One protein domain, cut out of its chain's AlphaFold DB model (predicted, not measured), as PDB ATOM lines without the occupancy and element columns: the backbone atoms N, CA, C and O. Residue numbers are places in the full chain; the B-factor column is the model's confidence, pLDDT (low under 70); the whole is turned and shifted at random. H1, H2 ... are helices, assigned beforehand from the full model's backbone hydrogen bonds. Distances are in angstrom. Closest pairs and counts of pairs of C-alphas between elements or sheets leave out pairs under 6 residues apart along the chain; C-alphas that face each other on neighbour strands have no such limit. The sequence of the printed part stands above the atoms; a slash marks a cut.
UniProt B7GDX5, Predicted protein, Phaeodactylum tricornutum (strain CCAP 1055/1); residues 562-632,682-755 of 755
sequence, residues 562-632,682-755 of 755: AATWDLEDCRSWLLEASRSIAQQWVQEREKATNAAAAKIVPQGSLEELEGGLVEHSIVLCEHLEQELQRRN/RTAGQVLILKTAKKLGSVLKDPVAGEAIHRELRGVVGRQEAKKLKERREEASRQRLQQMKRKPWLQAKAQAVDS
ATOM      1  N   ALA A 562      18.445 -19.779 -43.085       94.44
ATOM      2  CA  ALA A 562      18.558 -20.201 -41.690       94.44
ATOM      3  C   ALA A 562      18.710 -19.031 -40.705       94.44
ATOM      4  O   ALA A 562      18.364 -19.131 -39.536       94.44
ATOM      5  N   ALA A 563      19.164 -17.868 -41.180       94.31
ATOM      6  CA  ALA A 563      19.219 -16.639 -40.392       94.31
ATOM      7  C   ALA A 563      17.842 -15.990 -40.124       94.31
ATOM      8  O   ALA A 563      17.766 -15.053 -39.330       94.31
ATOM      9  N   THR A 564      16.765 -16.432 -40.772       94.31
ATOM     10  CA  THR A 564      15.401 -15.915 -40.565       94.31
ATOM     11  C   THR A 564      14.466 -16.941 -39.937       94.31
ATOM     12  O   THR A 564      13.284 -16.645 -39.814       94.31
ATOM     13  N   TRP A 565      14.964 -18.120 -39.552       95.44
ATOM     14  CA  TRP A 565      14.140 -19.141 -38.907       95.44
ATOM     15  C   TRP A 565      13.590 -18.647 -37.569       95.44
ATOM     16  O   TRP A 565      14.338 -18.153 -36.709       95.44
ATOM     17  N   ASP A 566      12.280 -18.797 -37.413       95.31
ATOM     18  CA  ASP A 566      11.601 -18.695 -36.129       95.31
ATOM     19  C   ASP A 566      11.786 -19.991 -35.310       95.31
ATOM     20  O   ASP A 566      12.555 -20.885 -35.676       95.31
ATOM     21  N   LEU A 567      11.168 -20.061 -34.129       95.88
ATOM     22  CA  LEU A 567      11.284 -21.235 -33.259       95.88
ATOM     23  C   LEU A 567      10.663 -22.492 -33.886       95.88
ATOM     24  O   LEU A 567      11.209 -23.580 -33.711       95.88
ATOM     25  N   GLU A 568       9.575 -22.344 -34.641       95.81
ATOM     26  CA  GLU A 568       8.861 -23.469 -35.251       95.81
ATOM     27  C   GLU A 568       9.622 -24.030 -36.461       95.81
ATOM     28  O   GLU A 568       9.744 -25.249 -36.617       95.81
ATOM     29  N   ASP A 569      10.225 -23.147 -37.267       95.62
ATOM     30  CA  ASP A 569      11.141 -23.499 -38.351       95.62
ATOM     31  C   ASP A 569      12.354 -24.276 -37.790       95.62
ATOM     32  O   ASP A 569      12.712 -25.337 -38.309       95.62
ATOM     33  N   CYS A 570      12.960 -23.795 -36.691       96.50
ATOM     34  CA  CYS A 570      14.064 -24.487 -36.009       96.50
ATOM     35  C   CYS A 570      13.649 -25.869 -35.484       96.50
ATOM     36  O   CYS A 570      14.404 -26.828 -35.642       96.50
ATOM     37  N   ARG A 571      12.463 -25.985 -34.872       96.69
ATOM     38  CA  ARG A 571      11.938 -27.250 -34.337       96.69
ATOM     39  C   ARG A 571      11.702 -28.272 -35.444       96.69
ATOM     40  O   ARG A 571      12.152 -29.410 -35.334       96.69
ATOM     41  N   SER A 572      11.051 -27.847 -36.524       95.56
ATOM     42  CA  SER A 572      10.791 -28.684 -37.698       95.56
ATOM     43  C   SER A 572      12.093 -29.186 -38.321       95.56
ATOM     44  O   SER A 572      12.233 -30.377 -38.595       95.56
ATOM     45  N   TRP A 573      13.078 -28.294 -38.475       96.00
ATOM     46  CA  TRP A 573      14.389 -28.656 -39.005       96.00
ATOM     47  C   TRP A 573      15.146 -29.633 -38.093       96.00
ATOM     48  O   TRP A 573      15.719 -30.600 -38.589       96.00
ATOM     49  N   LEU A 574      15.139 -29.426 -36.772       96.81
ATOM     50  CA  LEU A 574      15.840 -30.309 -35.833       96.81
ATOM     51  C   LEU A 574      15.271 -31.736 -35.826       96.81
ATOM     52  O   LEU A 574      16.048 -32.682 -35.716       96.81
ATOM     53  N   LEU A 575      13.951 -31.895 -35.975       96.12
ATOM     54  CA  LEU A 575      13.294 -33.208 -36.064       96.12
ATOM     55  C   LEU A 575      13.617 -33.948 -37.372       96.12
ATOM     56  O   LEU A 575      13.666 -35.174 -37.414       96.12
ATOM     57  N   GLU A 576      13.828 -33.218 -38.463       95.25
ATOM     58  CA  GLU A 576      14.269 -33.820 -39.722       95.25
ATOM     59  C   GLU A 576      15.769 -34.143 -39.690       95.25
ATOM     60  O   GLU A 576      16.201 -35.208 -40.141       95.25
ATOM     61  N   ALA A 577      16.568 -33.253 -39.097       96.00
ATOM     62  CA  ALA A 577      17.997 -33.453 -38.912       96.00
ATOM     63  C   ALA A 577      18.284 -34.663 -38.011       96.00
ATOM     64  O   ALA A 577      19.180 -35.440 -38.332       96.00
ATOM     65  N   SER A 578      17.514 -34.878 -36.935       96.75
ATOM     66  CA  SER A 578      17.669 -36.053 -36.065       96.75
ATOM     67  C   SER A 578      17.462 -37.365 -36.828       96.75
ATOM     68  O   SER A 578      18.291 -38.268 -36.718       96.75
ATOM     69  N   ARG A 579      16.431 -37.444 -37.678       96.38
ATOM     70  CA  ARG A 579      16.190 -38.593 -38.570       96.38
ATOM     71  C   ARG A 579      17.339 -38.828 -39.539       96.38
ATOM     72  O   ARG A 579      17.805 -39.956 -39.685       96.38
ATOM     73  N   SER A 580      17.807 -37.762 -40.190       95.50
ATOM     74  CA  SER A 580      18.909 -37.857 -41.150       95.50
ATOM     75  C   SER A 580      20.202 -38.328 -40.477       95.50
ATOM     76  O   SER A 580      20.867 -39.224 -40.992       95.50
ATOM     77  N   ILE A 581      20.523 -37.797 -39.292       96.75
ATOM     78  CA  ILE A 581      21.712 -38.184 -38.520       96.75
ATOM     79  C   ILE A 581      21.617 -39.646 -38.063       96.75
ATOM     80  O   ILE A 581      22.586 -40.386 -38.218       96.75
ATOM     81  N   ALA A 582      20.458 -40.092 -37.566       97.06
ATOM     82  CA  ALA A 582      20.253 -41.487 -37.165       97.06
ATOM     83  C   ALA A 582      20.486 -42.453 -38.342       97.06
ATOM     84  O   ALA A 582      21.209 -43.441 -38.209       97.06
ATOM     85  N   GLN A 583      19.947 -42.132 -39.524       96.38
ATOM     86  CA  GLN A 583      20.170 -42.915 -40.742       96.38
ATOM     87  C   GLN A 583      21.643 -42.921 -41.167       96.38
ATOM     88  O   GLN A 583      22.165 -43.973 -41.541       96.38
ATOM     89  N   GLN A 584      22.327 -41.773 -41.091       95.50
ATOM     90  CA  GLN A 584      23.757 -41.675 -41.396       95.50
ATOM     91  C   GLN A 584      24.590 -42.551 -40.455       95.50
ATOM     92  O   GLN A 584      25.444 -43.291 -40.932       95.50
ATOM     93  N   TRP A 585      24.304 -42.546 -39.152       96.06
ATOM     94  CA  TRP A 585      24.998 -43.389 -38.175       96.06
ATOM     95  C   TRP A 585      24.802 -44.887 -38.427       96.06
ATOM     96  O   TRP A 585      25.772 -45.644 -38.364       96.06
ATOM     97  N   VAL A 586      23.589 -45.326 -38.778       95.50
ATOM     98  CA  VAL A 586      23.337 -46.733 -39.143       95.50
ATOM     99  C   VAL A 586      24.114 -47.115 -40.408       95.50
ATOM    100  O   VAL A 586      24.808 -48.132 -40.417       95.50
ATOM    101  N   GLN A 587      24.091 -46.271 -41.443       93.94
ATOM    102  CA  GLN A 587      24.837 -46.522 -42.681       93.94
ATOM    103  C   GLN A 587      26.358 -46.506 -42.476       93.94
ATOM    104  O   GLN A 587      27.073 -47.309 -43.077       93.94
ATOM    105  N   GLU A 588      26.880 -45.594 -41.654       93.62
ATOM    106  CA  GLU A 588      28.301 -45.549 -41.297       93.62
ATOM    107  C   GLU A 588      28.713 -46.809 -40.537       93.62
ATOM    108  O   GLU A 588      29.789 -47.350 -40.792       93.62
ATOM    109  N   ARG A 589      27.838 -47.328 -39.670       93.25
ATOM    110  CA  ARG A 589      28.060 -48.583 -38.946       93.25
ATOM    111  C   ARG A 589      28.089 -49.793 -39.879       93.25
ATOM    112  O   ARG A 589      28.964 -50.637 -39.722       93.25
ATOM    113  N   GLU A 590      27.186 -49.862 -40.856       92.06
ATOM    114  CA  GLU A 590      27.180 -50.923 -41.877       92.06
ATOM    115  C   GLU A 590      28.422 -50.869 -42.779       92.06
ATOM    116  O   GLU A 590      28.973 -51.904 -43.153       92.06
ATOM    117  N   LYS A 591      28.893 -49.661 -43.112       91.44
ATOM    118  CA  LYS A 591      30.076 -49.448 -43.963       91.44
ATOM    119  C   LYS A 591      31.401 -49.615 -43.219       91.44
ATOM    120  O   LYS A 591      32.424 -49.873 -43.855       91.44
ATOM    121  N   ALA A 592      31.419 -49.450 -41.899       89.56
ATOM    122  CA  ALA A 592      32.623 -49.565 -41.088       89.56
ATOM    123  C   ALA A 592      33.061 -51.034 -40.945       89.56
ATOM    124  O   ALA A 592      32.804 -51.690 -39.941       89.56
ATOM    125  N   THR A 593      33.809 -51.538 -41.929       82.44
ATOM    126  CA  THR A 593      34.479 -52.852 -41.862       82.44
ATOM    127  C   THR A 593      35.578 -52.908 -40.790       82.44
ATOM    128  O   THR A 593      35.966 -53.987 -40.349       82.44
ATOM    129  N   ASN A 594      36.059 -51.748 -40.328       78.88
ATOM    130  CA  ASN A 594      37.096 -51.624 -39.307       78.88
ATOM    131  C   ASN A 594      36.502 -51.362 -37.913       78.88
ATOM    132  O   ASN A 594      35.885 -50.321 -37.671       78.88
ATOM    133  N   ALA A 595      36.811 -52.240 -36.952       74.88
ATOM    134  CA  ALA A 595      36.340 -52.170 -35.560       74.88
ATOM    135  C   ALA A 595      36.699 -50.865 -34.814       74.88
ATOM    136  O   ALA A 595      36.085 -50.543 -33.799       74.88
ATOM    137  N   ALA A 596      37.685 -50.100 -35.297       77.50
ATOM    138  CA  ALA A 596      38.080 -48.822 -34.704       77.50
ATOM    139  C   ALA A 596      37.103 -47.675 -35.032       77.50
ATOM    140  O   ALA A 596      36.818 -46.862 -34.156       77.50
ATOM    141  N   ALA A 597      36.552 -47.630 -36.252       73.31
ATOM    142  CA  ALA A 597      35.567 -46.617 -36.645       73.31
ATOM    143  C   ALA A 597      34.200 -46.878 -35.987       73.31
ATOM    144  O   ALA A 597      33.511 -45.943 -35.585       73.31
ATOM    145  N   ALA A 598      33.866 -48.153 -35.763       74.75
ATOM    146  CA  ALA A 598      32.642 -48.571 -35.085       74.75
ATOM    147  C   ALA A 598      32.553 -48.128 -33.609       74.75
ATOM    148  O   ALA A 598      31.465 -48.143 -33.044       74.75
ATOM    149  N   LYS A 599      33.664 -47.721 -32.970       77.25
ATOM    150  CA  LYS A 599      33.658 -47.257 -31.568       77.25
ATOM    151  C   LYS A 599      33.145 -45.827 -31.380       77.25
ATOM    152  O   LYS A 599      32.860 -45.456 -30.248       77.25
ATOM    153  N   ILE A 600      33.075 -45.024 -32.444       84.75
ATOM    154  CA  ILE A 600      32.677 -43.607 -32.353       84.75
ATOM    155  C   ILE A 600      31.160 -43.442 -32.528       84.75
ATOM    156  O   ILE A 600      30.583 -42.489 -32.011       84.75
ATOM    157  N   VAL A 601      30.504 -44.381 -33.217       89.75
ATOM    158  CA  VAL A 601      29.063 -44.333 -33.484       89.75
ATOM    159  C   VAL A 601      28.294 -44.966 -32.313       89.75
ATOM    160  O   VAL A 601      28.631 -46.086 -31.916       89.75
ATOM    161  N   PRO A 602      27.274 -44.295 -31.745       93.88
ATOM    162  CA  PRO A 602      26.465 -44.861 -30.668       93.88
ATOM    163  C   PRO A 602      25.772 -46.164 -31.098       93.88
ATOM    164  O   PRO A 602      25.349 -46.327 -32.244       93.88
ATOM    165  N   GLN A 603      25.681 -47.123 -30.173       93.50
ATOM    166  CA  GLN A 603      25.003 -48.399 -30.407       93.50
ATOM    167  C   GLN A 603      23.506 -48.249 -30.125       93.50
ATOM    168  O   GLN A 603      23.132 -47.736 -29.078       93.50
ATOM    169  N   GLY A 604      22.672 -48.733 -31.040       93.44
ATOM    170  CA  GLY A 604      21.220 -48.793 -30.882       93.44
ATOM    171  C   GLY A 604      20.550 -49.233 -32.179       93.44
ATOM    172  O   GLY A 604      21.212 -49.317 -33.224       93.44
ATOM    173  N   SER A 605      19.260 -49.547 -32.106       96.38
ATOM    174  CA  SER A 605      18.405 -49.641 -33.294       96.38
ATOM    175  C   SER A 605      18.194 -48.248 -33.916       96.38
ATOM    176  O   SER A 605      18.448 -47.227 -33.274       96.38
ATOM    177  N   LEU A 606      17.742 -48.179 -35.177       95.94
ATOM    178  CA  LEU A 606      17.438 -46.895 -35.829       95.94
ATOM    179  C   LEU A 606      16.424 -46.076 -35.009       95.94
ATOM    180  O   LEU A 606      16.598 -44.872 -34.856       95.94
ATOM    181  N   GLU A 607      15.415 -46.745 -34.447       95.81
ATOM    182  CA  GLU A 607      14.357 -46.132 -33.637       95.81
ATOM    183  C   GLU A 607      14.877 -45.626 -32.283       95.81
ATOM    184  O   GLU A 607      14.486 -44.547 -31.846       95.81
ATOM    185  N   GLU A 608      15.802 -46.349 -31.641       96.62
ATOM    186  CA  GLU A 608      16.444 -45.909 -30.391       96.62
ATOM    187  C   GLU A 608      17.329 -44.675 -30.610       96.62
ATOM    188  O   GLU A 608      17.295 -43.731 -29.818       96.62
ATOM    189  N   LEU A 609      18.102 -44.660 -31.704       96.94
ATOM    190  CA  LEU A 609      18.950 -43.522 -32.068       96.94
ATOM    191  C   LEU A 609      18.115 -42.300 -32.467       96.94
ATOM    192  O   LEU A 609      18.431 -41.184 -32.053       96.94
ATOM    193  N   GLU A 610      17.045 -42.501 -33.244       96.38
ATOM    194  CA  GLU A 610      16.101 -41.434 -33.583       96.38
ATOM    195  C   GLU A 610      15.426 -40.895 -32.317       96.38
ATOM    196  O   GLU A 610      15.411 -39.682 -32.121       96.38
ATOM    197  N   GLY A 611      14.949 -41.772 -31.427       96.88
ATOM    198  CA  GLY A 611      14.341 -41.392 -30.150       96.88
ATOM    199  C   GLY A 611      15.265 -40.522 -29.298       96.88
ATOM    200  O   GLY A 611      14.879 -39.418 -28.907       96.88
ATOM    201  N   GLY A 612      16.519 -40.947 -29.102       97.38
ATOM    202  CA  GLY A 612      17.510 -40.170 -28.349       97.38
ATOM    203  C   GLY A 612      17.844 -38.819 -28.996       97.38
ATOM    204  O   GLY A 612      17.925 -37.794 -28.316       97.38
ATOM    205  N   LEU A 613      17.975 -38.767 -30.327       97.62
ATOM    206  CA  LEU A 613      18.212 -37.505 -31.039       97.62
ATOM    207  C   LEU A 613      16.990 -36.574 -31.018       97.62
ATOM    208  O   LEU A 613      17.154 -35.351 -30.998       97.62
ATOM    209  N   VAL A 614      15.771 -37.119 -31.001       97.38
ATOM    210  CA  VAL A 614      14.537 -36.340 -30.846       97.38
ATOM    211  C   VAL A 614      14.449 -35.753 -29.437       97.38
ATOM    212  O   VAL A 614      14.171 -34.560 -29.309       97.38
ATOM    213  N   GLU A 615      14.779 -36.504 -28.386       97.62
ATOM    214  CA  GLU A 615      14.873 -35.954 -27.024       97.62
ATOM    215  C   GLU A 615      15.888 -34.802 -26.952       97.62
ATOM    216  O   GLU A 615      15.585 -33.720 -26.439       97.62
ATOM    217  N   HIS A 616      17.062 -34.976 -27.568       97.88
ATOM    218  CA  HIS A 616      18.068 -33.919 -27.685       97.88
ATOM    219  C   HIS A 616      17.539 -32.686 -28.438       97.88
ATOM    220  O   HIS A 616      17.809 -31.549 -28.039       97.88
ATOM    221  N   SER A 617      16.752 -32.877 -29.503       97.06
ATOM    222  CA  SER A 617      16.146 -31.772 -30.256       97.06
ATOM    223  C   SER A 617      15.174 -30.937 -29.415       97.06
ATOM    224  O   SER A 617      15.165 -29.708 -29.535       97.06
ATOM    225  N   ILE A 618      14.416 -31.579 -28.517       97.19
ATOM    226  CA  ILE A 618      13.477 -30.913 -27.603       97.19
ATOM    227  C   ILE A 618      14.249 -30.067 -26.586       97.19
ATOM    228  O   ILE A 618      13.978 -28.873 -26.463       97.19
ATOM    229  N   VAL A 619      15.279 -30.638 -25.946       97.75
ATOM    230  CA  VAL A 619      16.153 -29.913 -24.999       97.75
ATOM    231  C   VAL A 619      16.786 -28.682 -25.657       97.75
ATOM    232  O   VAL A 619      16.919 -27.618 -25.047       97.75
ATOM    233  N   LEU A 620      17.168 -28.801 -26.929       97.56
ATOM    234  CA  LEU A 620      17.751 -27.698 -27.683       97.56
ATOM    235  C   LEU A 620      16.722 -26.598 -27.992       97.56
ATOM    236  O   LEU A 620      17.062 -25.418 -27.898       97.56
ATOM    237  N   CYS A 621      15.474 -26.961 -28.302       97.19
ATOM    238  CA  CYS A 621      14.380 -26.003 -28.493       97.19
ATOM    239  C   CYS A 621      14.062 -25.243 -27.197       97.19
ATOM    240  O   CYS A 621      14.004 -24.013 -27.219       97.19
ATOM    241  N   GLU A 622      13.972 -25.939 -26.061       97.44
ATOM    242  CA  GLU A 622      13.783 -25.312 -24.744       97.44
ATOM    243  C   GLU A 622      14.930 -24.343 -24.411       97.44
ATOM    244  O   GLU A 622      14.709 -23.241 -23.902       97.44
ATOM    245  N   HIS A 623      16.172 -24.711 -24.742       97.56
ATOM    246  CA  HIS A 623      17.322 -23.825 -24.562       97.56
ATOM    247  C   HIS A 623      17.244 -22.570 -25.450       97.56
ATOM    248  O   HIS A 623      17.576 -21.472 -24.992       97.56
ATOM    249  N   LEU A 624      16.809 -22.707 -26.710       96.69
ATOM    250  CA  LEU A 624      16.614 -21.573 -27.619       96.69
ATOM    251  C   LEU A 624      15.506 -20.639 -27.120       96.69
ATOM    252  O   LEU A 624      15.699 -19.422 -27.113       96.69
ATOM    253  N   GLU A 625      14.387 -21.188 -26.644       96.44
ATOM    254  CA  GLU A 625      13.306 -20.417 -26.024       96.44
ATOM    255  C   GLU A 625      13.792 -19.643 -24.797       96.44
ATOM    256  O   GLU A 625      13.561 -18.435 -24.697       96.44
ATOM    257  N   GLN A 626      14.543 -20.295 -23.902       96.44
ATOM    258  CA  GLN A 626      15.122 -19.640 -22.730       96.44
ATOM    259  C   GLN A 626      16.091 -18.512 -23.111       96.44
ATOM    260  O   GLN A 626      16.095 -17.468 -22.457       96.44
ATOM    261  N   GLU A 627      16.914 -18.669 -24.154       95.06
ATOM    262  CA  GLU A 627      17.808 -17.591 -24.607       95.06
ATOM    263  C   GLU A 627      17.061 -16.412 -25.233       95.06
ATOM    264  O   GLU A 627      17.444 -15.258 -25.006       95.06
ATOM    265  N   LEU A 628      15.995 -16.676 -25.990       93.56
ATOM    266  CA  LEU A 628      15.146 -15.626 -26.551       93.56
ATOM    267  C   LEU A 628      14.397 -14.876 -25.438       93.56
ATOM    268  O   LEU A 628      14.383 -13.643 -25.433       93.56
ATOM    269  N   GLN A 629      13.873 -15.590 -24.437       92.88
ATOM    270  CA  GLN A 629      13.223 -14.993 -23.266       92.88
ATOM    271  C   GLN A 629      14.198 -14.180 -22.402       92.88
ATOM    272  O   GLN A 629      13.886 -13.046 -22.038       92.88
ATOM    273  N   ARG A 630      15.405 -14.703 -22.121       90.62
ATOM    274  CA  ARG A 630      16.444 -13.985 -21.351       90.62
ATOM    275  C   ARG A 630      16.860 -12.671 -22.005       90.62
ATOM    276  O   ARG A 630      17.249 -11.742 -21.309       90.62
ATOM    277  N   ARG A 631      16.804 -12.567 -23.333       80.62
ATOM    278  CA  ARG A 631      17.100 -11.300 -24.014       80.62
ATOM    279  C   ARG A 631      15.972 -10.292 -23.907       80.62
ATOM    280  O   ARG A 631      16.254  -9.121 -23.676       80.62
ATOM    281  N   ASN A 632      14.727 -10.746 -24.012       79.75
ATOM    282  CA  ASN A 632      13.573  -9.866 -23.851       79.75
ATOM    283  C   ASN A 632      13.507  -9.242 -22.446       79.75
ATOM    284  O   ASN A 632      12.971  -8.149 -22.297       79.75
ATOM    285  N   ARG A 682      17.705 -10.948 -32.353       91.12
ATOM    286  CA  ARG A 682      18.219 -12.076 -33.144       91.12
ATOM    287  C   ARG A 682      17.124 -13.134 -33.250       91.12
ATOM    288  O   ARG A 682      16.526 -13.481 -32.236       91.12
ATOM    289  N   THR A 683      16.902 -13.656 -34.447       94.62
ATOM    290  CA  THR A 683      15.981 -14.777 -34.684       94.62
ATOM    291  C   THR A 683      16.501 -16.062 -34.025       94.62
ATOM    292  O   THR A 683      17.694 -16.168 -33.715       94.62
ATOM    293  N   ALA A 684      15.629 -17.054 -33.826       95.81
ATOM    294  CA  ALA A 684      16.019 -18.355 -33.273       95.81
ATOM    295  C   ALA A 684      17.130 -19.002 -34.115       95.81
ATOM    296  O   ALA A 684      18.146 -19.448 -33.577       95.81
ATOM    297  N   GLY A 685      16.996 -18.939 -35.441       95.75
ATOM    298  CA  GLY A 685      18.004 -19.434 -36.370       95.75
ATOM    299  C   GLY A 685      19.360 -18.730 -36.252       95.75
ATOM    300  O   GLY A 685      20.399 -19.386 -36.226       95.75
ATOM    301  N   GLN A 686      19.391 -17.402 -36.068       95.44
ATOM    302  CA  GLN A 686      20.649 -16.683 -35.808       95.44
ATOM    303  C   GLN A 686      21.311 -17.114 -34.500       95.44
ATOM    304  O   GLN A 686      22.538 -17.205 -34.431       95.44
ATOM    305  N   VAL A 687      20.521 -17.350 -33.449       95.81
ATOM    306  CA  VAL A 687      21.044 -17.854 -32.174       95.81
ATOM    307  C   VAL A 687      21.642 -19.246 -32.368       95.81
ATOM    308  O   VAL A 687      22.769 -19.474 -31.925       95.81
ATOM    309  N   LEU A 688      20.948 -20.126 -33.093       96.44
ATOM    310  CA  LEU A 688      21.383 -21.489 -33.386       96.44
ATOM    311  C   LEU A 688      22.689 -21.528 -34.201       96.44
ATOM    312  O   LEU A 688      23.635 -22.204 -33.802       96.44
ATOM    313  N   ILE A 689      22.798 -20.727 -35.268       96.19
ATOM    314  CA  ILE A 689      24.003 -20.622 -36.122       96.19
ATOM    315  C   ILE A 689      25.242 -20.170 -35.328       96.19
ATOM    316  O   ILE A 689      26.370 -20.556 -35.645       96.19
ATOM    317  N   LEU A 690      25.059 -19.354 -34.286       96.00
ATOM    318  CA  LEU A 690      26.156 -18.859 -33.448       96.00
ATOM    319  C   LEU A 690      26.662 -19.888 -32.422       96.00
ATOM    320  O   LEU A 690      27.701 -19.659 -31.790       96.00
ATOM    321  N   LYS A 691      25.957 -21.008 -32.215       96.62
ATOM    322  CA  LYS A 691      26.388 -22.052 -31.280       96.62
ATOM    323  C   LYS A 691      27.441 -22.941 -31.943       96.62
ATOM    324  O   LYS A 691      27.219 -23.573 -32.964       96.62
ATOM    325  N   THR A 692      28.613 -23.013 -31.322       96.19
ATOM    326  CA  THR A 692      29.681 -23.945 -31.713       96.19
ATOM    327  C   THR A 692      29.324 -25.381 -31.320       96.19
ATOM    328  O   THR A 692      28.692 -25.557 -30.278       96.19
ATOM    329  N   ALA A 693      29.849 -26.389 -32.027       96.88
ATOM    330  CA  ALA A 693      29.683 -27.813 -31.688       96.88
ATOM    331  C   ALA A 693      29.893 -28.127 -30.190       96.88
ATOM    332  O   ALA A 693      29.054 -28.769 -29.571       96.88
ATOM    333  N   LYS A 694      30.935 -27.562 -29.556       97.50
ATOM    334  CA  LYS A 694      31.197 -27.726 -28.108       97.50
ATOM    335  C   LYS A 694      30.068 -27.206 -27.210       97.50
ATOM    336  O   LYS A 694      29.776 -27.797 -26.178       97.50
ATOM    337  N   LYS A 695      29.441 -26.089 -27.590       97.44
ATOM    338  CA  LYS A 695      28.318 -25.500 -26.842       97.44
ATOM    339  C   LYS A 695      27.060 -26.335 -27.023       97.44
ATOM    340  O   LYS A 695      26.371 -26.560 -26.042       97.44
ATOM    341  N   LEU A 696      26.799 -26.812 -28.243       97.12
ATOM    342  CA  LEU A 696      25.686 -27.725 -28.502       97.12
ATOM    343  C   LEU A 696      25.860 -29.029 -27.715       97.12
ATOM    344  O   LEU A 696      24.960 -29.398 -26.973       97.12
ATOM    345  N   GLY A 697      27.048 -29.636 -27.742       97.06
ATOM    346  CA  GLY A 697      27.348 -30.821 -26.935       97.06
ATOM    347  C   GLY A 697      27.219 -30.584 -25.426       97.06
ATOM    348  O   GLY A 697      26.700 -31.429 -24.710       97.06
ATOM    349  N   SER A 698      27.610 -29.402 -24.931       97.81
ATOM    350  CA  SER A 698      27.419 -29.039 -23.520       97.81
ATOM    351  C   SER A 698      25.949 -28.847 -23.134       97.81
ATOM    352  O   SER A 698      25.605 -29.129 -21.989       97.81
ATOM    353  N   VAL A 699      25.105 -28.339 -24.039       97.19
ATOM    354  CA  VAL A 699      23.658 -28.180 -23.802       97.19
ATOM    355  C   VAL A 699      22.970 -29.545 -23.797       97.19
ATOM    356  O   VAL A 699      22.155 -29.807 -22.920       97.19
ATOM    357  N   LEU A 700      23.350 -30.425 -24.727       97.12
ATOM    358  CA  LEU A 700      22.779 -31.767 -24.870       97.12
ATOM    359  C   LEU A 700      23.335 -32.785 -23.864       97.12
ATOM    360  O   LEU A 700      22.756 -33.847 -23.697       97.12
ATOM    361  N   LYS A 701      24.462 -32.479 -23.207       97.50
ATOM    362  CA  LYS A 701      25.271 -33.429 -22.415       97.50
ATOM    363  C   LYS A 701      25.786 -34.633 -23.221       97.50
ATOM    364  O   LYS A 701      26.296 -35.581 -22.634       97.50
ATOM    365  N   ASP A 702      25.734 -34.549 -24.547       97.56
ATOM    366  CA  ASP A 702      26.285 -35.522 -25.483       97.56
ATOM    367  C   ASP A 702      27.135 -34.788 -26.541       97.56
ATOM    368  O   ASP A 702      26.596 -34.075 -27.402       97.56
ATOM    369  N   PRO A 703      28.475 -34.913 -26.488       96.75
ATOM    370  CA  PRO A 703      29.354 -34.247 -27.439       96.75
ATOM    371  C   PRO A 703      29.215 -34.794 -28.866       96.75
ATOM    372  O   PRO A 703      29.412 -34.027 -29.810       96.75
ATOM    373  N   VAL A 704      28.859 -36.073 -29.034       96.44
ATOM    374  CA  VAL A 704      28.771 -36.733 -30.345       96.44
ATOM    375  C   VAL A 704      27.525 -36.252 -31.085       96.44
ATOM    376  O   VAL A 704      27.625 -35.793 -32.226       96.44
ATOM    377  N   ALA A 705      26.371 -36.239 -30.411       97.06
ATOM    378  CA  ALA A 705      25.142 -35.676 -30.971       97.06
ATOM    379  C   ALA A 705      25.284 -34.174 -31.281       97.06
ATOM    380  O   ALA A 705      24.874 -33.709 -32.348       97.06
ATOM    381  N   GLY A 706      25.923 -33.410 -30.385       97.25
ATOM    382  CA  GLY A 706      26.171 -31.981 -30.593       97.25
ATOM    383  C   GLY A 706      27.053 -31.677 -31.809       97.25
ATOM    384  O   GLY A 706      26.821 -30.684 -32.506       97.25
ATOM    385  N   GLU A 707      28.048 -32.522 -32.094       96.69
ATOM    386  CA  GLU A 707      28.880 -32.397 -33.294       96.69
ATOM    387  C   GLU A 707      28.104 -32.745 -34.571       96.69
ATOM    388  O   GLU A 707      28.189 -31.998 -35.551       96.69
ATOM    389  N   ALA A 708      27.317 -33.825 -34.554       96.81
ATOM    390  CA  ALA A 708      26.518 -34.252 -35.702       96.81
ATOM    391  C   ALA A 708      25.478 -33.192 -36.110       96.81
ATOM    392  O   ALA A 708      25.423 -32.797 -37.277       96.81
ATOM    393  N   ILE A 709      24.740 -32.629 -35.143       97.25
ATOM    394  CA  ILE A 709      23.765 -31.552 -35.394       97.25
ATOM    395  C   ILE A 709      24.460 -30.296 -35.939       97.25
ATOM    396  O   ILE A 709      23.975 -29.669 -36.881       97.25
ATOM    397  N   HIS A 710      25.625 -29.928 -35.391       97.12
ATOM    398  CA  HIS A 710      26.389 -28.788 -35.902       97.12
ATOM    399  C   HIS A 710      26.864 -29.014 -37.346       97.12
ATOM    400  O   HIS A 710      26.867 -28.075 -38.146       97.12
ATOM    401  N   ARG A 711      27.279 -30.241 -37.689       97.12
ATOM    402  CA  ARG A 711      27.716 -30.614 -39.041       97.12
ATOM    403  C   ARG A 711      26.570 -30.479 -40.046       97.12
ATOM    404  O   ARG A 711      26.759 -29.820 -41.068       97.12
ATOM    405  N   GLU A 712      25.385 -30.993 -39.719       96.44
ATOM    406  CA  GLU A 712      24.187 -30.833 -40.557       96.44
ATOM    407  C   GLU A 712      23.760 -29.366 -40.692       96.44
ATOM    408  O   GLU A 712      23.521 -28.890 -41.804       96.44
ATOM    409  N   LEU A 713      23.769 -28.595 -39.595       96.44
ATOM    410  CA  LEU A 713      23.454 -27.160 -39.631       96.44
ATOM    411  C   LEU A 713      24.392 -26.397 -40.578       96.44
ATOM    412  O   LEU A 713      23.950 -25.574 -41.383       96.44
ATOM    413  N   ARG A 714      25.699 -26.684 -40.518       96.62
ATOM    414  CA  ARG A 714      26.692 -26.094 -41.430       96.62
ATOM    415  C   ARG A 714      26.471 -26.529 -42.874       96.62
ATOM    416  O   ARG A 714      26.626 -25.699 -43.769       96.62
ATOM    417  N   GLY A 715      26.067 -27.779 -43.095       94.94
ATOM    418  CA  GLY A 715      25.671 -28.284 -44.408       94.94
ATOM    419  C   GLY A 715      24.500 -27.499 -45.002       94.94
ATOM    420  O   GLY A 715      24.566 -27.084 -46.160       94.94
ATOM    421  N   VAL A 716      23.464 -27.217 -44.207       94.75
ATOM    422  CA  VAL A 716      22.302 -26.422 -44.646       94.75
ATOM    423  C   VAL A 716      22.695 -24.987 -44.980       94.75
ATOM    424  O   VAL A 716      22.370 -24.512 -46.068       94.75
ATOM    425  N   VAL A 717      23.441 -24.316 -44.097       94.69
ATOM    426  CA  VAL A 717      23.916 -22.944 -44.344       94.69
ATOM    427  C   VAL A 717      24.772 -22.890 -45.616       94.69
ATOM    428  O   VAL A 717      24.555 -22.022 -46.460       94.69
ATOM    429  N   GLY A 718      25.669 -23.862 -45.818       94.19
ATOM    430  CA  GLY A 718      26.482 -23.963 -47.032       94.19
ATOM    431  C   GLY A 718      25.650 -24.169 -48.303       94.19
ATOM    432  O   GLY A 718      25.882 -23.493 -49.307       94.19
ATOM    433  N   ARG A 719      24.629 -25.041 -48.266       93.44
ATOM    434  CA  ARG A 719      23.694 -25.243 -49.392       93.44
ATOM    435  C   ARG A 719      22.907 -23.970 -49.715       93.44
ATOM    436  O   ARG A 719      22.751 -23.634 -50.890       93.44
ATOM    437  N   GLN A 720      22.455 -23.233 -48.702       92.62
ATOM    438  CA  GLN A 720      21.734 -21.968 -48.883       92.62
ATOM    439  C   GLN A 720      22.631 -20.859 -49.451       92.62
ATOM    440  O   GLN A 720      22.220 -20.135 -50.359       92.62
ATOM    441  N   GLU A 721      23.877 -20.744 -48.985       90.25
ATOM    442  CA  GLU A 721      24.852 -19.800 -49.542       90.25
ATOM    443  C   GLU A 721      25.215 -20.138 -50.993       90.25
ATOM    444  O   GLU A 721      25.274 -19.235 -51.835       90.25
ATOM    445  N   ALA A 722      25.383 -21.426 -51.313       88.88
ATOM    446  CA  ALA A 722      25.612 -21.896 -52.676       88.88
ATOM    447  C   ALA A 722      24.414 -21.595 -53.592       88.88
ATOM    448  O   ALA A 722      24.606 -21.089 -54.701       88.88
ATOM    449  N   LYS A 723      23.179 -21.814 -53.114       91.81
ATOM    450  CA  LYS A 723      21.947 -21.446 -53.831       91.81
ATOM    451  C   LYS A 723      21.884 -19.937 -54.085       91.81
ATOM    452  O   LYS A 723      21.747 -19.523 -55.232       91.81
ATOM    453  N   LYS A 724      22.131 -19.111 -53.062       90.19
ATOM    454  CA  LYS A 724      22.180 -17.642 -53.184       90.19
ATOM    455  C   LYS A 724      23.294 -17.157 -54.120       90.19
ATOM    456  O   LYS A 724      23.179 -16.111 -54.760       90.19
ATOM    457  N   LEU A 725      24.420 -17.867 -54.188       89.75
ATOM    458  CA  LEU A 725      25.491 -17.565 -55.138       89.75
ATOM    459  C   LEU A 725      25.083 -17.928 -56.573       89.75
ATOM    460  O   LEU A 725      25.353 -17.151 -57.489       89.75
ATOM    461  N   LYS A 726      24.411 -19.071 -56.763       91.50
ATOM    462  CA  LYS A 726      23.865 -19.501 -58.055       91.50
ATOM    463  C   LYS A 726      22.812 -18.517 -58.568       91.50
ATOM    464  O   LYS A 726      22.943 -18.050 -59.693       91.50
ATOM    465  N   GLU A 727      21.867 -18.112 -57.725       89.81
ATOM    466  CA  GLU A 727      20.847 -17.105 -58.054       89.81
ATOM    467  C   GLU A 727      21.481 -15.769 -58.464       89.81
ATOM    468  O   GLU A 727      21.124 -15.216 -59.500       89.81
ATOM    469  N   ARG A 728      22.508 -15.292 -57.742       87.94
ATOM    470  CA  ARG A 728      23.259 -14.084 -58.137       87.94
ATOM    471  C   ARG A 728      23.966 -14.228 -59.488       87.94
ATOM    472  O   ARG A 728      24.038 -13.260 -60.244       87.94
ATOM    473  N   ARG A 729      24.500 -15.414 -59.813       88.56
ATOM    474  CA  ARG A 729      25.099 -15.685 -61.135       88.56
ATOM    475  C   ARG A 729      24.038 -15.708 -62.235       88.56
ATOM    476  O   ARG A 729      24.264 -15.138 -63.303       88.56
ATOM    477  N   GLU A 730      22.894 -16.336 -61.988       90.88
ATOM    478  CA  GLU A 730      21.770 -16.384 -62.928       90.88
ATOM    479  C   GLU A 730      21.169 -14.997 -63.161       90.88
ATOM    480  O   GLU A 730      20.923 -14.625 -64.306       90.88
ATOM    481  N   GLU A 731      21.008 -14.192 -62.112       91.44
ATOM    482  CA  GLU A 731      20.552 -12.806 -62.211       91.44
ATOM    483  C   GLU A 731      21.540 -11.951 -63.013       91.44
ATOM    484  O   GLU A 731      21.138 -11.272 -63.959       91.44
ATOM    485  N   ALA A 732      22.844 -12.054 -62.731       85.19
ATOM    486  CA  ALA A 732      23.873 -11.384 -63.526       85.19
ATOM    487  C   ALA A 732      23.836 -11.824 -65.002       85.19
ATOM    488  O   ALA A 732      24.030 -11.009 -65.906       85.19
ATOM    489  N   SER A 733      23.541 -13.101 -65.262       87.75
ATOM    490  CA  SER A 733      23.413 -13.645 -66.618       87.75
ATOM    491  C   SER A 733      22.152 -13.129 -67.315       87.75
ATOM    492  O   SER A 733      22.223 -12.714 -68.470       87.75
ATOM    493  N   ARG A 734      21.013 -13.055 -66.610       89.62
ATOM    494  CA  ARG A 734      19.767 -12.444 -67.106       89.62
ATOM    495  C   ARG A 734      19.955 -10.965 -67.423       89.62
ATOM    496  O   ARG A 734      19.513 -10.525 -68.481       89.62
ATOM    497  N   GLN A 735      20.651 -10.216 -66.567       85.38
ATOM    498  CA  GLN A 735      20.970  -8.807 -66.808       85.38
ATOM    499  C   GLN A 735      21.862  -8.637 -68.047       85.38
ATOM    500  O   GLN A 735      21.576  -7.783 -68.885       85.38
ATOM    501  N   ARG A 736      22.882  -9.491 -68.237       78.88
ATOM    502  CA  ARG A 736      23.694  -9.508 -69.471       78.88
ATOM    503  C   ARG A 736      22.848  -9.812 -70.707       78.88
ATOM    504  O   ARG A 736      22.980  -9.137 -71.721       78.88
ATOM    505  N   LEU A 737      21.942 -10.782 -70.618       79.50
ATOM    506  CA  LEU A 737      21.065 -11.168 -71.726       79.50
ATOM    507  C   LEU A 737      20.068 -10.048 -72.071       79.50
ATOM    508  O   LEU A 737      19.839  -9.767 -73.246       79.50
ATOM    509  N   GLN A 738      19.535  -9.343 -71.070       85.50
ATOM    510  CA  GLN A 738      18.728  -8.136 -71.276       85.50
ATOM    511  C   GLN A 738      19.538  -7.000 -71.915       85.50
ATOM    512  O   GLN A 738      19.031  -6.336 -72.817       85.50
ATOM    513  N   GLN A 739      20.797  -6.800 -71.512       80.81
ATOM    514  CA  GLN A 739      21.686  -5.820 -72.145       80.81
ATOM    515  C   GLN A 739      21.976  -6.174 -73.610       80.81
ATOM    516  O   GLN A 739      21.905  -5.292 -74.464       80.81
ATOM    517  N   MET A 740      22.209  -7.453 -73.925       69.81
ATOM    518  CA  MET A 740      22.373  -7.915 -75.310       69.81
ATOM    519  C   MET A 740      21.103  -7.706 -76.140       69.81
ATOM    520  O   MET A 740      21.187  -7.245 -77.273       69.81
ATOM    521  N   LYS A 741      19.914  -7.971 -75.577       77.25
ATOM    522  CA  LYS A 741      18.631  -7.712 -76.260       77.25
ATOM    523  C   LYS A 741      18.404  -6.229 -76.566       77.25
ATOM    524  O   LYS A 741      17.762  -5.916 -77.560       77.25
ATOM    525  N   ARG A 742      18.931  -5.318 -75.740       80.31
ATOM    526  CA  ARG A 742      18.838  -3.865 -75.969       80.31
ATOM    527  C   ARG A 742      19.813  -3.348 -77.035       80.31
ATOM    528  O   ARG A 742      19.626  -2.234 -77.507       80.31
ATOM    529  N   LYS A 743      20.839  -4.118 -77.419       85.56
ATOM    530  CA  LYS A 743      21.885  -3.701 -78.371       85.56
ATOM    531  C   LYS A 743      22.012  -4.730 -79.519       85.56
ATOM    532  O   LYS A 743      22.867  -5.610 -79.442       85.56
ATOM    533  N   PRO A 744      21.214  -4.619 -80.604       69.62
ATOM    534  CA  PRO A 744      21.176  -5.595 -81.709       69.62
ATOM    535  C   PRO A 744      22.535  -5.866 -82.375       69.62
ATOM    536  O   PRO A 744      22.812  -6.981 -82.808       69.62
ATOM    537  N   TRP A 745      23.432  -4.879 -82.399       74.88
ATOM    538  CA  TRP A 745      24.781  -5.037 -82.948       74.88
ATOM    539  C   TRP A 745      25.678  -5.975 -82.113       74.88
ATOM    540  O   TRP A 745      26.563  -6.618 -82.671       74.88
ATOM    541  N   LEU A 746      25.440  -6.118 -80.799       62.06
ATOM    542  CA  LEU A 746      26.136  -7.115 -79.971       62.06
ATOM    543  C   LEU A 746      25.685  -8.540 -80.315       62.06
ATOM    544  O   LEU A 746      26.501  -9.456 -80.258       62.06
ATOM    545  N   GLN A 747      24.419  -8.727 -80.713       65.44
ATOM    546  CA  GLN A 747      23.934 -10.018 -81.212       65.44
ATOM    547  C   GLN A 747      24.577 -10.366 -82.556       65.44
ATOM    548  O   GLN A 747      25.061 -11.481 -82.712       65.44
ATOM    549  N   ALA A 748      24.663  -9.400 -83.478       72.31
ATOM    550  CA  ALA A 748      25.350  -9.590 -84.755       72.31
ATOM    551  C   ALA A 748      26.838  -9.936 -84.564       72.31
ATOM    552  O   ALA A 748      27.361 -10.811 -85.245       72.31
ATOM    553  N   LYS A 749      27.515  -9.308 -83.592       71.12
ATOM    554  CA  LYS A 749      28.924  -9.594 -83.286       71.12
ATOM    555  C   LYS A 749      29.132 -10.963 -82.631       71.12
ATOM    556  O   LYS A 749      30.112 -11.620 -82.945       71.12
ATOM    557  N   ALA A 750      28.235 -11.395 -81.742       69.38
ATOM    558  CA  ALA A 750      28.294 -12.740 -81.164       69.38
ATOM    559  C   ALA A 750      28.060 -13.820 -82.235       69.38
ATOM    560  O   ALA A 750      28.814 -14.780 -82.306       69.38
ATOM    561  N   GLN A 751      27.083 -13.608 -83.124       74.25
ATOM    562  CA  GLN A 751      26.825 -14.499 -84.260       74.25
ATOM    563  C   GLN A 751      28.000 -14.551 -85.244       74.25
ATOM    564  O   GLN A 751      28.277 -15.617 -85.772       74.25
ATOM    565  N   ALA A 752      28.708 -13.434 -85.441       71.19
ATOM    566  CA  ALA A 752      29.887 -13.361 -86.303       71.19
ATOM    567  C   ALA A 752      31.150 -14.025 -85.717       71.19
ATOM    568  O   ALA A 752      32.128 -14.180 -86.437       71.19
ATOM    569  N   VAL A 753      31.174 -14.345 -84.416       72.50
ATOM    570  CA  VAL A 753      32.283 -15.083 -83.773       72.50
ATOM    571  C   VAL A 753      32.028 -16.592 -83.792       72.50
ATOM    572  O   VAL A 753      32.980 -17.366 -83.806       72.50
ATOM    573  N   ASP A 754      30.757 -17.002 -83.807       57.25
ATOM    574  CA  ASP A 754      30.356 -18.408 -83.927       57.25
ATOM    575  C   ASP A 754      30.303 -18.896 -85.394       57.25
ATOM    576  O   ASP A 754      30.259 -20.105 -85.630       57.25
ATOM    577  N   SER A 755      30.296 -17.975 -86.368       51.25
ATOM    578  CA  SER A 755      30.441 -18.236 -87.812       51.25
ATOM    579  C   SER A 755      31.889 -18.113 -88.261       51.25
ATOM    580  O   SER A 755      32.346 -18.996 -89.019       51.25
TER     581      SER A 755
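This is residues 562 to 632 and 682 to 755 of the 755 residues of the protein "Predicted protein" of Phaeodactylum tricornutum (strain CCAP 1055/1) (UniProt B7GDX5). A long helix, H5, leaves a head of helices like an arm and ends in a short crosswise helix, H6. The head is the hairpin of H1 and H2, with short H3 and H4 and residues 703 to 712 of H5 packed on it; residues 721 to 736 and 741 to 746 stick out free. The 145 printed residues have six named helices, H1 to H6, and no named strand: all helix, mostly crossed. The whole is extended, radius of gyration of the C-alphas 22.8 A, and flat, spanning 67 by 51 by 23 A.

H1, residues 567 to 591, begins at C-alpha (11.284, -21.235, -33.259) and measures 35.5 A. H2, residues 606 to 632, measures 39.1 A. H3 is residues 684 to 689 and H4 residues 693 to 700. H5, residues 703 to 742, measures 58.2 A. H6, residues 744 to 754, ends at C-alpha (30.356, -18.408, -83.927).

The hairpin H1 and H2 touch at a shallow tilt of 31 degrees, opposite ways, C-alphas of Ser 578 and Leu 613 closest at 5.3 A. H3 touches H1 with Leu 567 and Ala 684 closest, C-alphas 5.5 A apart. H4 touches H2, about perpendicular at 84 degrees, C-alphas of His 616 and Leu 700 closest at 5.9 A. H5 touches H4, C-alphas of Gly 697 and Pro 703 closest at 4.0 A. H5 and H6 only just touch, only at the corner, with 3 pairs of C-alphas within 8 A; Met 740 and Leu 746 are closest, C-alphas 6.0 A apart. Every O i to N i+4 pair is within hydrogen-bond range in H2 to H6, and 20 of 21 in H1.

The C-alphas farthest apart, of Gln 603 and Trp 745, are 68.1 A apart. Residues 633 to 681 are not printed, 10.6 A across the cut. The H1 to H2 link is long. Residues 740, 744, 746 to 747, 750 and 754 to 755 have pLDDT under 70.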